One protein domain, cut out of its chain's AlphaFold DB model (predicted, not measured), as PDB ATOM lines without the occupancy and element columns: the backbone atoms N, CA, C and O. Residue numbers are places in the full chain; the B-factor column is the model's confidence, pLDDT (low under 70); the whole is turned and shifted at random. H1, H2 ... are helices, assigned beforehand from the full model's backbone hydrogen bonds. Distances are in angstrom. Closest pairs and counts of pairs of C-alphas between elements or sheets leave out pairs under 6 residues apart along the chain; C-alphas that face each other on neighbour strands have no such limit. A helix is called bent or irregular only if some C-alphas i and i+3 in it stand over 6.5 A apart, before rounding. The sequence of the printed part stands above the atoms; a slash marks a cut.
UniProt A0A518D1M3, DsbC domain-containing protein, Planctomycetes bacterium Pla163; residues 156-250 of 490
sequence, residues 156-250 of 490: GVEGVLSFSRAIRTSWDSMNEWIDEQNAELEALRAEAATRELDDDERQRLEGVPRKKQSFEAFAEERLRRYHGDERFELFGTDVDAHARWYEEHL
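AT A GLANCE: This is residues 156 to 250 of the 490 residues of the protein "DsbC domain-containing protein" of Planctomycetes bacterium Pla163 (UniProt A0A518D1M3). One long helix, H2, makes most of the length of a rod, with a head of three helices, H1, H4 and H5, at its beginning and the short helix H3 folded back beside its far end. From H3, residues 206 to 214 run back along H2 to the head, where H4 is sharply kinked. The 95 printed residues have five named helices, H1 to H5 in order, and no named strand; the class is all helix. The whole is extended, with a radius of gyration of the C-alphas of 19.2 A and spans of 63 by 24 by 19 A.

HOW THE PARTS SIT: H2, residues 167 to 192, touches H3, residues 199 to 205, with residues 185 to 189 alone; the closest C-alphas, of Leu 185 and Leu 205, are 6.5 A apart. With residues 167 to 171 alone it touches the hub, H4, residues 215 to 235, closest at the C-alphas of Trp 171 and Phe 215, 6.6 A. H4 has a kink of 124 degrees near residue 227 and is irregular: C-alphas 226 and 229 are 9.3 A apart. H4 touches H1, residues 156 to 165, closest at the C-alphas of Tyr 226 and Val 160, 6.5 A. It also touches H5, residues 239 to 250, closest at the C-alphas of Phe 235 and Ala 241, 6.1 A. H1 and H5 touch at a shallow tilt of 15 degrees, opposite ways, with the C-alphas of Ser 164 and Val 239 closest, 6.3 A. H1 and H2 meet only through their link; H3 and H4 are apart. Each O i to N i+4 pair is within hydrogen-bond range in H1, H2, H3 and H5, and 14 of 17 in H4.

IN THESE COORDINATES: H2 is 36.8 A long, from C-alpha 167 at (240.058, 262.105, 301.547) to C-alpha 192 at (240.772, 265.197, 264.845). H4 measures 16.6 A, H5 16.3 A, H1 14.4 A and H3 9.9 A. H5 ends at C-alpha 250, (228.049, 269.296, 319.825).

THE WHOLE: The C-alphas farthest apart, of Thr 194 and Glu 248, are 62.9 A apart. The printed part has no cut and no long link. Its mean pLDDT is 91.8, and no printed residue is under 70.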
ATOM      1  N   GLY A 156     224.561 266.775 309.728       90.12
ATOM      2  CA  GLY A 156     225.486 266.975 308.616       90.12
ATOM      3  C   GLY A 156     226.965 266.839 308.989       90.12
ATOM      4  O   GLY A 156     227.790 266.658 308.088       90.12
ATOM      5  N   VAL A 157     227.320 266.880 310.279       93.00
ATOM      6  CA  VAL A 157     228.684 266.611 310.759       93.00
ATOM      7  C   VAL A 157     229.128 265.197 310.377       93.00
ATOM      8  O   VAL A 157     230.273 265.023 309.955       93.00
ATOM      9  N   GLU A 158     228.234 264.200 310.419       88.50
ATOM     10  CA  GLU A 158     228.548 262.826 309.991       88.50
ATOM     11  C   GLU A 158     229.015 262.808 308.526       88.50
ATOM     12  O   GLU A 158     230.024 262.184 308.186       88.50
ATOM     13  N   GLY A 159     228.325 263.558 307.663       86.25
ATOM     14  CA  GLY A 159     228.697 263.724 306.260       86.25
ATOM     15  C   GLY A 159     230.066 264.385 306.093       86.25
ATOM     16  O   GLY A 159     230.902 263.877 305.344       86.25
ATOM     17  N   VAL A 160     230.327 265.477 306.821       90.19
ATOM     18  CA  VAL A 160     231.632 266.164 306.812       90.19
ATOM     19  C   VAL A 160     232.757 265.199 307.197       90.19
ATOM     20  O   VAL A 160     233.741 265.081 306.469       90.19
ATOM     21  N   LEU A 161     232.592 264.454 308.291       91.12
ATOM     22  CA  LEU A 161     233.589 263.493 308.760       91.12
ATOM     23  C   LEU A 161     233.760 262.311 307.801       91.12
ATOM     24  O   LEU A 161     234.886 261.857 307.602       91.12
ATOM     25  N   SER A 162     232.685 261.832 307.168       86.19
ATOM     26  CA  SER A 162     232.771 260.798 306.129       86.19
ATOM     27  C   SER A 162     233.652 261.257 304.962       86.19
ATOM     28  O   SER A 162     234.589 260.554 304.576       86.19
ATOM     29  N   PHE A 163     233.438 262.480 304.459       85.00
ATOM     30  CA  PHE A 163     234.270 263.041 303.391       85.00
ATOM     31  C   PHE A 163     235.726 263.241 303.823       85.00
ATOM     32  O   PHE A 163     236.635 262.933 303.049       85.00
ATOM     33  N   SER A 164     235.966 263.695 305.055       91.81
ATOM     34  CA  SER A 164     237.320 263.842 305.600       91.81
ATOM     35  C   SER A 164     238.037 262.492 305.736       91.81
ATOM     36  O   SER A 164     239.203 262.379 305.364       91.81
ATOM     37  N   ARG A 165     237.350 261.432 306.182       89.44
ATOM     38  CA  ARG A 165     237.919 260.070 306.260       89.44
ATOM     39  C   ARG A 165     238.208 259.491 304.874       89.44
ATOM     40  O   ARG A 165     239.218 258.818 304.683       89.44
ATOM     41  N   ALA A 166     237.365 259.797 303.890       87.06
ATOM     42  CA  ALA A 166     237.514 259.348 302.509       87.06
ATOM     43  C   ALA A 166     238.513 260.180 301.679       87.06
ATOM     44  O   ALA A 166     238.621 259.979 300.467       87.06
ATOM     45  N   ILE A 167     239.249 261.122 302.283       90.25
ATOM     46  CA  ILE A 167     240.058 262.105 301.547       90.25
ATOM     47  C   ILE A 167     241.158 261.477 300.692       90.25
ATOM     48  O   ILE A 167     241.435 261.955 299.593       90.25
ATOM     49  N   ARG A 168     241.759 260.380 301.166       90.56
ATOM     50  CA  ARG A 168     242.798 259.664 300.422       90.56
ATOM     51  C   ARG A 168     242.225 258.951 299.210       90.56
ATOM     52  O   ARG A 168     242.665 259.226 298.104       90.56
ATOM     53  N   THR A 169     241.177 258.160 299.415       89.31
ATOM     54  CA  THR A 169     240.434 257.517 298.327       89.31
ATOM     55  C   THR A 169     239.945 258.543 297.305       89.31
ATOM     56  O   THR A 169     240.083 258.341 296.107       89.31
ATOM     57  N   SER A 170     239.448 259.696 297.765       88.19
ATOM     58  CA  SER A 170     239.000 260.786 296.889       88.19
ATOM     59  C   SER A 170     240.138 261.376 296.050       88.19
ATOM     60  O   SER A 170     239.921 261.734 294.894       88.19
ATOM     61  N   TRP A 171     241.338 261.503 296.623       93.38
ATOM     62  CA  TRP A 171     242.526 261.968 295.907       93.38
ATOM     63  C   TRP A 171     242.988 260.951 294.857       93.38
ATOM     64  O   TRP A 171     243.253 261.342 293.720       93.38
ATOM     65  N   ASP A 172     243.027 259.663 295.214       92.69
ATOM     66  CA  ASP A 172     243.382 258.574 294.298       92.69
ATOM     67  C   ASP A 172     242.421 258.548 293.098       92.69
ATOM     68  O   ASP A 172     242.857 258.713 291.957       92.69
ATOM     69  N   SER A 173     241.107 258.496 293.350       89.31
ATOM     70  CA  SER A 173     240.087 258.493 292.293       89.31
ATOM     71  C   SER A 173     240.111 259.760 291.435       89.31
ATOM     72  O   SER A 173     239.894 259.696 290.228       89.31
ATOM     73  N   MET A 174     240.395 260.931 292.019       89.50
ATOM     74  CA  MET A 174     240.534 262.172 291.247       89.50
ATOM     75  C   MET A 174     241.740 262.116 290.304       89.50
ATOM     76  O   MET A 174     241.657 262.587 289.172       89.50
ATOM     77  N   ASN A 175     242.863 261.555 290.750       92.94
ATOM     78  CA  ASN A 175     244.060 261.439 289.924       92.94
ATOM     79  C   ASN A 175     243.908 260.400 288.812       92.94
ATOM     80  O   ASN A 175     244.395 260.652 287.711       92.94
ATOM     81  N   GLU A 176     243.243 259.278 289.080       93.44
ATOM     82  CA  GLU A 176     242.877 258.289 288.058       93.44
ATOM     83  C   GLU A 176     241.958 258.919 287.011       93.44
ATOM     84  O   GLU A 176     242.258 258.895 285.820       93.44
ATOM     85  N   TRP A 177     240.914 259.618 287.455       91.00
ATOM     86  CA  TRP A 177     240.011 260.337 286.564       91.00
ATOM     87  C   TRP A 177     240.728 261.417 285.734       91.00
ATOM     88  O   TRP A 177     240.443 261.597 284.551       91.00
ATOM     89  N   ILE A 178     241.705 262.128 286.310       92.94
ATOM     90  CA  ILE A 178     242.546 263.080 285.565       92.94
ATOM     91  C   ILE A 178     243.365 262.369 284.479       92.94
ATOM     92  O   ILE A 178     243.493 262.915 283.382       92.94
ATOM     93  N   ASP A 179     243.926 261.189 284.760       93.94
ATOM     94  CA  ASP A 179     244.655 260.411 283.751       93.94
ATOM     95  C   ASP A 179     243.738 259.994 282.606       93.94
ATOM     96  O   ASP A 179     244.091 260.202 281.445       93.94
ATOM     97  N   GLU A 180     242.555 259.468 282.928       93.56
ATOM     98  CA  GLU A 180     241.551 259.052 281.946       93.56
ATOM     99  C   GLU A 180     241.138 260.217 281.048       93.56
ATOM    100  O   GLU A 180     241.243 260.128 279.829       93.56
ATOM    101  N   GLN A 181     240.759 261.355 281.635       90.19
ATOM    102  CA  GLN A 181     240.339 262.533 280.874       90.19
ATOM    103  C   GLN A 181     241.460 263.114 280.007       90.19
ATOM    104  O   GLN A 181     241.212 263.576 278.892       90.19
ATOM    105  N   ASN A 182     242.702 263.096 280.493       93.38
ATOM    106  CA  ASN A 182     243.843 263.535 279.696       93.38
ATOM    107  C   ASN A 182     244.124 262.564 278.540       93.38
ATOM    108  O   ASN A 182     244.419 263.016 277.436       93.38
ATOM    109  N   ALA A 183     244.010 261.254 278.768       93.31
ATOM    110  CA  ALA A 183     244.175 260.245 277.725       93.31
ATOM    111  C   ALA A 183     243.068 260.337 276.661       93.31
ATOM    112  O   ALA A 183     243.371 260.296 275.470       93.31
ATOM    113  N   GLU A 184     241.811 260.528 277.073       92.12
ATOM    114  CA  GLU A 184     240.669 260.763 276.179       92.12
ATOM    115  C   GLU A 184     240.871 262.015 275.322       92.12
ATOM    116  O   GLU A 184     240.656 261.980 274.111       92.12
ATOM    117  N   LEU A 185     241.335 263.115 275.921       91.75
ATOM    118  CA  LEU A 185     241.610 264.354 275.196       91.75
ATOM    119  C   LEU A 185     242.741 264.185 274.169       91.75
ATOM    120  O   LEU A 185     242.637 264.699 273.055       91.75
ATOM    121  N   GLU A 186     243.813 263.465 274.511       92.31
ATOM    122  CA  GLU A 186     244.902 263.165 273.572       92.31
ATOM    123  C   GLU A 186     244.453 262.228 272.442       92.31
ATOM    124  O   GLU A 186     244.804 262.452 271.281       92.31
ATOM    125  N   ALA A 187     243.626 261.224 272.744       92.44
ATOM    126  CA  ALA A 187     243.028 260.360 271.730       92.44
ATOM    127  C   ALA A 187     242.131 261.164 270.776       92.44
ATOM    128  O   ALA A 187     242.284 261.071 269.557       92.44
ATOM    129  N   LEU A 188     241.274 262.035 271.315       91.62
ATOM    130  CA  LEU A 188     240.402 262.897 270.524       91.62
ATOM    131  C   LEU A 188     241.200 263.878 269.647       91.62
ATOM    132  O   LEU A 188     240.851 264.101 268.487       91.62
ATOM    133  N   ARG A 189     242.319 264.419 270.153       91.00
ATOM    134  CA  ARG A 189     243.270 265.229 269.365       91.00
ATOM    135  C   ARG A 189     243.874 264.447 268.203       91.00
ATOM    136  O   ARG A 189     243.999 264.996 267.108       91.00
ATOM    137  N   ALA A 190     244.238 263.186 268.423       91.50
ATOM    138  CA  ALA A 190     244.750 262.322 267.365       91.50
ATOM    139  C   ALA A 190     243.667 262.005 266.317       91.50
ATOM    140  O   ALA A 190     243.942 262.048 265.118       91.50
ATOM    141  N   GLU A 191     242.428 261.753 266.745       91.94
ATOM    142  CA  GLU A 191     241.296 261.508 265.845       91.94
ATOM    143  C   GLU A 191     240.950 262.725 264.983       91.94
ATOM    144  O   GLU A 191     240.719 262.564 263.782       91.94
ATOM    145  N   ALA A 192     241.004 263.933 265.552       89.88
ATOM    146  CA  ALA A 192     240.772 265.197 264.845       89.88
ATOM    147  C   ALA A 192     241.702 265.402 263.639       89.88
ATOM    148  O   ALA A 192     241.377 266.139 262.710       89.88
ATOM    149  N   ALA A 193     242.871 264.752 263.639       88.50
ATOM    150  CA  ALA A 193     243.803 264.780 262.515       88.50
ATOM    151  C   ALA A 193     243.383 263.852 261.357       88.50
ATOM    152  O   ALA A 193     243.954 263.935 260.269       88.50
ATOM    153  N   THR A 194     242.417 262.958 261.581       91.62
ATOM    154  CA  THR A 194     242.030 261.881 260.650       91.62
ATOM    155  C   THR A 194     240.564 261.917 260.216       91.62
ATOM    156  O   THR A 194     240.235 261.328 259.186       91.62
ATOM    157  N   ARG A 195     239.690 262.617 260.950       93.06
ATOM    158  CA  ARG A 195     238.269 262.791 260.616       93.06
ATOM    159  C   ARG A 195     237.748 264.155 261.060       93.06
ATOM    160  O   ARG A 195     238.308 264.776 261.960       93.06
ATOM    161  N   GLU A 196     236.643 264.587 260.455       90.44
ATOM    162  CA  GLU A 196     235.866 265.697 261.006       90.44
ATOM    163  C   GLU A 196     235.184 265.272 262.313       90.44
ATOM    164  O   GLU A 196     234.771 264.119 262.485       90.44
ATOM    165  N   LEU A 197     235.110 266.224 263.237       88.88
ATOM    166  CA  LEU A 197     234.518 266.063 264.557       88.88
ATOM    167  C   LEU A 197     233.147 266.725 264.609       88.88
ATOM    168  O   LEU A 197     232.922 267.734 263.933       88.88
ATOM    169  N   ASP A 198     232.267 266.194 265.449       89.38
ATOM    170  CA  ASP A 198     231.005 266.860 265.757       89.38
ATOM    171  C   ASP A 198     231.192 268.069 266.700       89.38
ATOM    172  O   ASP A 198     232.301 268.410 267.127       89.38
ATOM    173  N   ASP A 199     230.103 268.788 266.971       86.06
ATOM    174  CA  ASP A 199     230.123 270.005 267.792       86.06
ATOM    175  C   ASP A 199     230.553 269.729 269.242       86.06
ATOM    176  O   ASP A 199     231.344 270.493 269.800       86.06
ATOM    177  N   ASP A 200     230.095 268.620 269.829       85.25
ATOM    178  CA  ASP A 200     230.418 268.230 271.205       85.25
ATOM    179  C   ASP A 200     231.895 267.826 271.319       85.25
ATOM    180  O   ASP A 200     232.591 268.185 272.270       85.25
ATOM    181  N   GLU A 201     232.396 267.073 270.342       88.69
ATOM    182  CA  GLU A 201     233.792 266.667 270.231       88.69
ATOM    183  C   GLU A 201     234.713 267.873 270.053       88.69
ATOM    184  O   GLU A 201     235.724 267.971 270.753       88.69
ATOM    185  N   ARG A 202     234.351 268.830 269.188       86.19
ATOM    186  CA  ARG A 202     235.098 270.090 269.046       86.19
ATOM    187  C   ARG A 202     235.152 270.856 270.357       86.19
ATOM    188  O   ARG A 202     236.232 271.285 270.752       86.19
ATOM    189  N   GLN A 203     234.025 270.964 271.058       85.81
ATOM    190  CA  GLN A 203     233.972 271.632 272.355       85.81
ATOM    191  C   GLN A 203     234.853 270.932 273.403       85.81
ATOM    192  O   GLN A 203     235.559 271.599 274.157       85.81
ATOM    193  N   ARG A 204     234.865 269.592 273.453       84.81
ATOM    194  CA  ARG A 204     235.769 268.847 274.352       84.81
ATOM    195  C   ARG A 204     237.240 269.094 274.020       84.81
ATOM    196  O   ARG A 204     238.057 269.197 274.932       84.81
ATOM    197  N   LEU A 205     237.573 269.224 272.738       86.94
ATOM    198  CA  LEU A 205     238.938 269.446 272.254       86.94
ATOM    199  C   LEU A 205     239.528 270.803 272.651       86.94
ATOM    200  O   LEU A 205     240.744 270.918 272.808       86.94
ATOM    201  N   GLU A 206     238.673 271.809 272.852       85.31
ATOM    202  CA  GLU A 206     239.051 273.108 273.424       85.31
ATOM    203  C   GLU A 206     239.488 273.001 274.899       85.31
ATOM    204  O   GLU A 206     240.071 273.936 275.452       85.31
ATOM    205  N   GLY A 207     239.254 271.852 275.543       82.06
ATOM    206  CA  GLY A 207     239.709 271.556 276.893       82.06
ATOM    207  C   GLY A 207     241.236 271.570 277.040       82.06
ATOM    208  O   GLY A 207     242.000 271.145 276.167       82.06
ATOM    209  N   VAL A 208     241.703 272.037 278.199       83.31
ATOM    210  CA  VAL A 208     243.122 271.999 278.590       83.31
ATOM    211  C   VAL A 208     243.378 270.743 279.432       83.31
ATOM    212  O   VAL A 208     242.566 270.461 280.319       83.31
ATOM    213  N   PRO A 209     244.498 270.014 279.222       85.81
ATOM    214  CA  PRO A 209     244.863 268.885 280.072       85.81
ATOM    215  C   PRO A 209     244.893 269.281 281.549       85.81
ATOM    216  O   PRO A 209     245.460 270.314 281.928       85.81
ATOM    217  N   ARG A 210     244.281 268.454 282.393       88.81
ATOM    218  CA  ARG A 210     244.182 268.692 283.833       88.81
ATOM    219  C   ARG A 210     245.479 268.291 284.525       88.81
ATOM    220  O   ARG A 210     246.110 267.298 284.168       88.81
ATOM    221  N   LYS A 211     245.885 269.070 285.530       91.38
ATOM    222  CA  LYS A 211     247.087 268.799 286.329       91.38
ATOM    223  C   LYS A 211     246.713 268.109 287.633       91.38
ATOM    224  O   LYS A 211     245.793 268.555 288.315       91.38
ATOM    225  N   LYS A 212     247.475 267.077 287.993       93.06
ATOM    226  CA  LYS A 212     247.394 266.433 289.306       93.06
ATOM    227  C   LYS A 212     247.972 267.334 290.392       93.06
ATOM    228  O   LYS A 212     248.947 268.051 290.157       93.06
ATOM    229  N   GLN A 213     247.391 267.255 291.580       91.88
ATOM    230  CA  GLN A 213     247.918 267.862 292.801       91.88
ATOM    231  C   GLN A 213     248.575 266.777 293.665       91.88
ATOM    232  O   GLN A 213     248.199 265.604 293.584       91.88
ATOM    233  N   SER A 214     249.539 267.155 294.512       95.44
ATOM    234  CA  SER A 214     250.031 266.235 295.545       95.44
ATOM    235  C   SER A 214     248.927 265.933 296.562       95.44
ATOM    236  O   SER A 214     247.968 266.702 296.687       95.44
ATOM    237  N   PHE A 215     249.059 264.822 297.291       94.50
ATOM    238  CA  PHE A 215     248.099 264.478 298.339       94.50
ATOM    239  C   PHE A 215     248.042 265.574 299.406       94.50
ATOM    240  O   PHE A 215     246.959 265.942 299.837       94.50
ATOM    241  N   GLU A 216     249.188 266.133 299.795       94.19
ATOM    242  CA  GLU A 216     249.279 267.157 300.836       94.19
ATOM    243  C   GLU A 216     248.491 268.413 300.453       94.19
ATOM    244  O   GLU A 216     247.666 268.874 301.235       94.19
ATOM    245  N   ALA A 217     248.680 268.916 299.227       94.62
ATOM    246  CA  ALA A 217     247.970 270.098 298.743       94.62
ATOM    247  C   ALA A 217     246.459 269.846 298.616       94.62
ATOM    248  O   ALA A 217     245.650 270.700 298.972       94.62
ATOM    249  N   PHE A 218     246.075 268.658 298.137       94.00
ATOM    250  CA  PHE A 218     244.672 268.265 298.035       94.00
ATOM    251  C   PHE A 218     244.012 268.133 299.415       94.00
ATOM    252  O   PHE A 218     242.891 268.601 299.619       94.00
ATOM    253  N   ALA A 219     244.707 267.499 300.363       94.62
ATOM    254  CA  ALA A 219     244.211 267.280 301.711       94.62
ATOM    255  C   ALA A 219     244.051 268.600 302.468       94.62
ATOM    256  O   ALA A 219     243.006 268.829 303.074       94.62
ATOM    257  N   GLU A 220     245.046 269.485 302.382       95.50
ATOM    258  CA  GLU A 220     244.989 270.820 302.973       95.50
ATOM    259  C   GLU A 220     243.804 271.629 302.432       95.50
ATOM    260  O   GLU A 220     242.991 272.114 303.217       95.50
ATOM    261  N   GLU A 221     243.642 271.715 301.106       94.19
ATOM    262  CA  GLU A 221     242.535 272.462 300.490       94.19
ATOM    263  C   GLU A 221     241.167 271.975 300.999       94.19
ATOM    264  O   GLU A 221     240.280 272.766 301.328       94.19
ATOM    265  N   ARG A 222     240.978 270.654 301.057       92.62
ATOM    266  CA  ARG A 222     239.697 270.038 301.421       92.62
ATOM    267  C   ARG A 222     239.410 270.141 302.913       92.62
ATOM    268  O   ARG A 222     238.298 270.514 303.271       92.62
ATOM    269  N   LEU A 223     240.383 269.853 303.773       94.69
ATOM    270  CA  LEU A 223     240.173 269.900 305.220       94.69
ATOM    271  C   LEU A 223     240.026 271.336 305.728       94.69
ATOM    272  O   LEU A 223     239.184 271.560 306.590       94.69
ATOM    273  N   ARG A 224     240.727 272.318 305.143       94.62
ATOM    274  CA  ARG A 224     240.445 273.742 305.404       94.62
ATOM    275  C   ARG A 224     239.043 274.134 304.949       94.62
ATOM    276  O   ARG A 224     238.350 274.843 305.661       94.62
ATOM    277  N   ARG A 225     238.561 273.626 303.809       91.06
ATOM    278  CA  ARG A 225     237.171 273.865 303.378       91.06
ATOM    279  C   ARG A 225     236.140 273.259 304.338       91.06
ATOM    280  O   ARG A 225     235.092 273.852 304.546       91.06
ATOM    281  N   TYR A 226     236.406 272.076 304.887       90.94
ATOM    282  CA  TYR A 226     235.463 271.367 305.759       90.94
ATOM    283  C   TYR A 226     235.490 271.857 307.209       90.94
ATOM    284  O   TYR A 226     234.446 271.985 307.847       90.94
ATOM    285  N   HIS A 227     236.682 272.137 307.728       93.50
ATOM    286  CA  HIS A 227     236.913 272.437 309.137       93.50
ATOM    287  C   HIS A 227     237.396 273.877 309.368       93.50
ATOM    288  O   HIS A 227     237.431 274.331 310.500       93.50
ATOM    289  N   GLY A 228     237.704 274.639 308.326       93.25
ATOM    290  CA  GLY A 228     238.262 275.982 308.450       93.25
ATOM    291  C   GLY A 228     239.742 276.005 308.816       93.25
ATOM    292  O   GLY A 228     240.334 274.994 309.204       93.25
ATOM    293  N   ASP A 229     240.334 277.191 308.688       94.25
ATOM    294  CA  ASP A 229     241.773 277.386 308.861       94.25
ATOM    295  C   ASP A 229     242.233 277.127 310.291       94.25
ATOM    296  O   ASP A 229     243.166 276.358 310.491       94.25
ATOM    297  N   GLU A 230     241.534 277.679 311.283       93.44
ATOM    298  CA  GLU A 230     241.901 277.543 312.698       93.44
ATOM    299  C   GLU A 230     241.936 276.074 313.147       93.44
ATOM    300  O   GLU A 230     242.901 275.626 313.764       93.44
ATOM    301  N   ARG A 231     240.919 275.277 312.785       94.06
ATOM    302  CA  ARG A 231     240.884 273.847 313.144       94.06
ATOM    303  C   ARG A 231     241.912 273.042 312.357       94.06
ATOM    304  O   ARG A 231     242.497 272.106 312.898       94.06
ATOM    305  N   PHE A 232     242.165 273.388 311.095       95.75
ATOM    306  CA  PHE A 232     243.231 272.747 310.328       95.75
ATOM    307  C   PHE A 232     244.622 273.078 310.886       95.75
ATOM    308  O   PHE A 232     245.482 272.207 310.915       95.75
ATOM    309  N   GLU A 233     244.861 274.293 311.375       96.81
ATOM    310  CA  GLU A 233     246.126 274.653 312.027       96.81
ATOM    311  C   GLU A 233     246.361 273.863 313.320       96.81
ATOM    312  O   GLU A 233     247.501 273.508 313.622       96.81
ATOM    313  N   LEU A 234     245.291 273.534 314.050       96.25
ATOM    314  CA  LEU A 234     245.359 272.723 315.266       96.25
ATOM    315  C   LEU A 234     245.565 271.229 314.987       96.25
ATOM    316  O   LEU A 234     246.375 270.585 315.654       96.25
ATOM    317  N   PHE A 235     244.826 270.663 314.030       96.69
ATOM    318  CA  PHE A 235     244.727 269.207 313.857       96.69
ATOM    319  C   PHE A 235     245.344 268.687 312.554       96.69
ATOM    320  O   PHE A 235     245.578 267.487 312.401       96.69
ATOM    321  N   GLY A 236     245.621 269.564 311.592       94.56
ATOM    322  CA  GLY A 236     246.095 269.200 310.264       94.56
ATOM    323  C   GLY A 236     245.197 268.146 309.618       94.56
ATOM    324  O   GLY A 236     243.980 268.314 309.506       94.56
ATOM    325  N   THR A 237     245.811 267.034 309.212       92.69
ATOM    326  CA  THR A 237     245.135 265.890 308.584       92.69
ATOM    327  C   THR A 237     244.633 264.831 309.572       92.69
ATOM    328  O   THR A 237     244.227 263.756 309.131       92.69
ATOM    329  N   ASP A 238     244.686 265.077 310.884       94.62
ATOM    330  CA  ASP A 238     244.150 264.159 311.896       94.62
ATOM    331  C   ASP A 238     242.619 264.266 311.954       94.62
ATOM    332  O   ASP A 238     242.041 265.069 312.688       94.62
ATOM    333  N   VAL A 239     241.949 263.450 311.139       92.00
ATOM    334  CA  VAL A 239     240.482 263.427 311.040       92.00
ATOM    335  C   VAL A 239     239.820 262.985 312.348       92.00
ATOM    336  O   VAL A 239     238.715 263.435 312.647       92.00
ATOM    337  N   ASP A 240     240.482 262.155 313.155       95.62
ATOM    338  CA  ASP A 240     239.935 261.723 314.442       95.62
ATOM    339  C   ASP A 240     240.009 262.848 315.481       95.62
ATOM    340  O   ASP A 240     239.126 262.958 316.330       95.62
ATOM    341  N   ALA A 241     241.020 263.719 315.408       97.06
ATOM    342  CA  ALA A 241     241.057 264.943 316.207       97.06
ATOM    343  C   ALA A 241     239.944 265.925 315.815       97.06
ATOM    344  O   ALA A 241     239.273 266.452 316.703       97.06
ATOM    345  N   HIS A 242     239.676 266.101 314.514       95.69
ATOM    346  CA  HIS A 242     238.512 266.876 314.059       95.69
ATOM    347  C   HIS A 242     237.194 266.275 314.568       95.69
ATOM    348  O   HIS A 242     236.324 267.013 315.019       95.69
ATOM    349  N   ALA A 243     237.044 264.946 314.532       95.31
ATOM    350  CA  ALA A 243     235.848 264.261 315.026       95.31
ATOM    351  C   ALA A 243     235.623 264.489 316.528       95.31
ATOM    352  O   ALA A 243     234.537 264.915 316.913       95.31
ATOM    353  N   ARG A 244     236.661 264.298 317.357       97.38
ATOM    354  CA  ARG A 244     236.590 264.564 318.805       97.38
ATOM    355  C   ARG A 244     236.199 266.006 319.107       97.38
ATOM    356  O   ARG A 244     235.385 266.240 319.989       97.38
ATOM    357  N   TRP A 245     236.720 266.966 318.343       97.00
ATOM    358  CA  TRP A 245     236.341 268.367 318.516       97.00
ATOM    359  C   TRP A 245     234.838 268.584 318.295       97.00
ATOM    360  O   TRP A 245     234.206 269.266 319.097       97.00
ATOM    361  N   TYR A 246     234.240 267.984 317.259       96.62
ATOM    362  CA  TYR A 246     232.788 268.081 317.061       96.62
ATOM    363  C   TYR A 246     231.996 267.420 318.189       96.62
ATOM    364  O   TYR A 246     230.987 267.978 318.608       96.62
ATOM    365  N   GLU A 247     232.444 266.265 318.685       95.56
ATOM    366  CA  GLU A 247     231.801 265.564 319.805       95.56
ATOM    367  C   GLU A 247     231.815 266.414 321.084       95.56
ATOM    368  O   GLU A 247     230.790 266.552 321.746       95.56
ATOM    369  N   GLU A 248     232.948 267.046 321.395       96.19
ATOM    370  CA  GLU A 248     233.117 267.907 322.574       96.19
ATOM    371  C   GLU A 248     232.308 269.212 322.499       96.19
ATOM    372  O   GLU A 248     231.978 269.788 323.533       96.19
ATOM    373  N   HIS A 249     231.978 269.683 321.293       96.94
ATOM    374  CA  HIS A 249     231.301 270.968 321.079       96.94
ATOM    375  C   HIS A 249     229.866 270.831 320.553       96.94
ATOM    376  O   HIS A 249     229.246 271.844 320.223       96.94
ATOM    377  N   LEU A 250     229.328 269.608 320.476       95.75
ATOM    378  CA  LEU A 250     228.049 269.296 319.825       95.75
ATOM    379  C   LEU A 250     226.878 270.147 320.341       95.75
ATOM    380  O   LEU A 250     226.024 270.561 319.555       95.75
TER     381      LEU A 250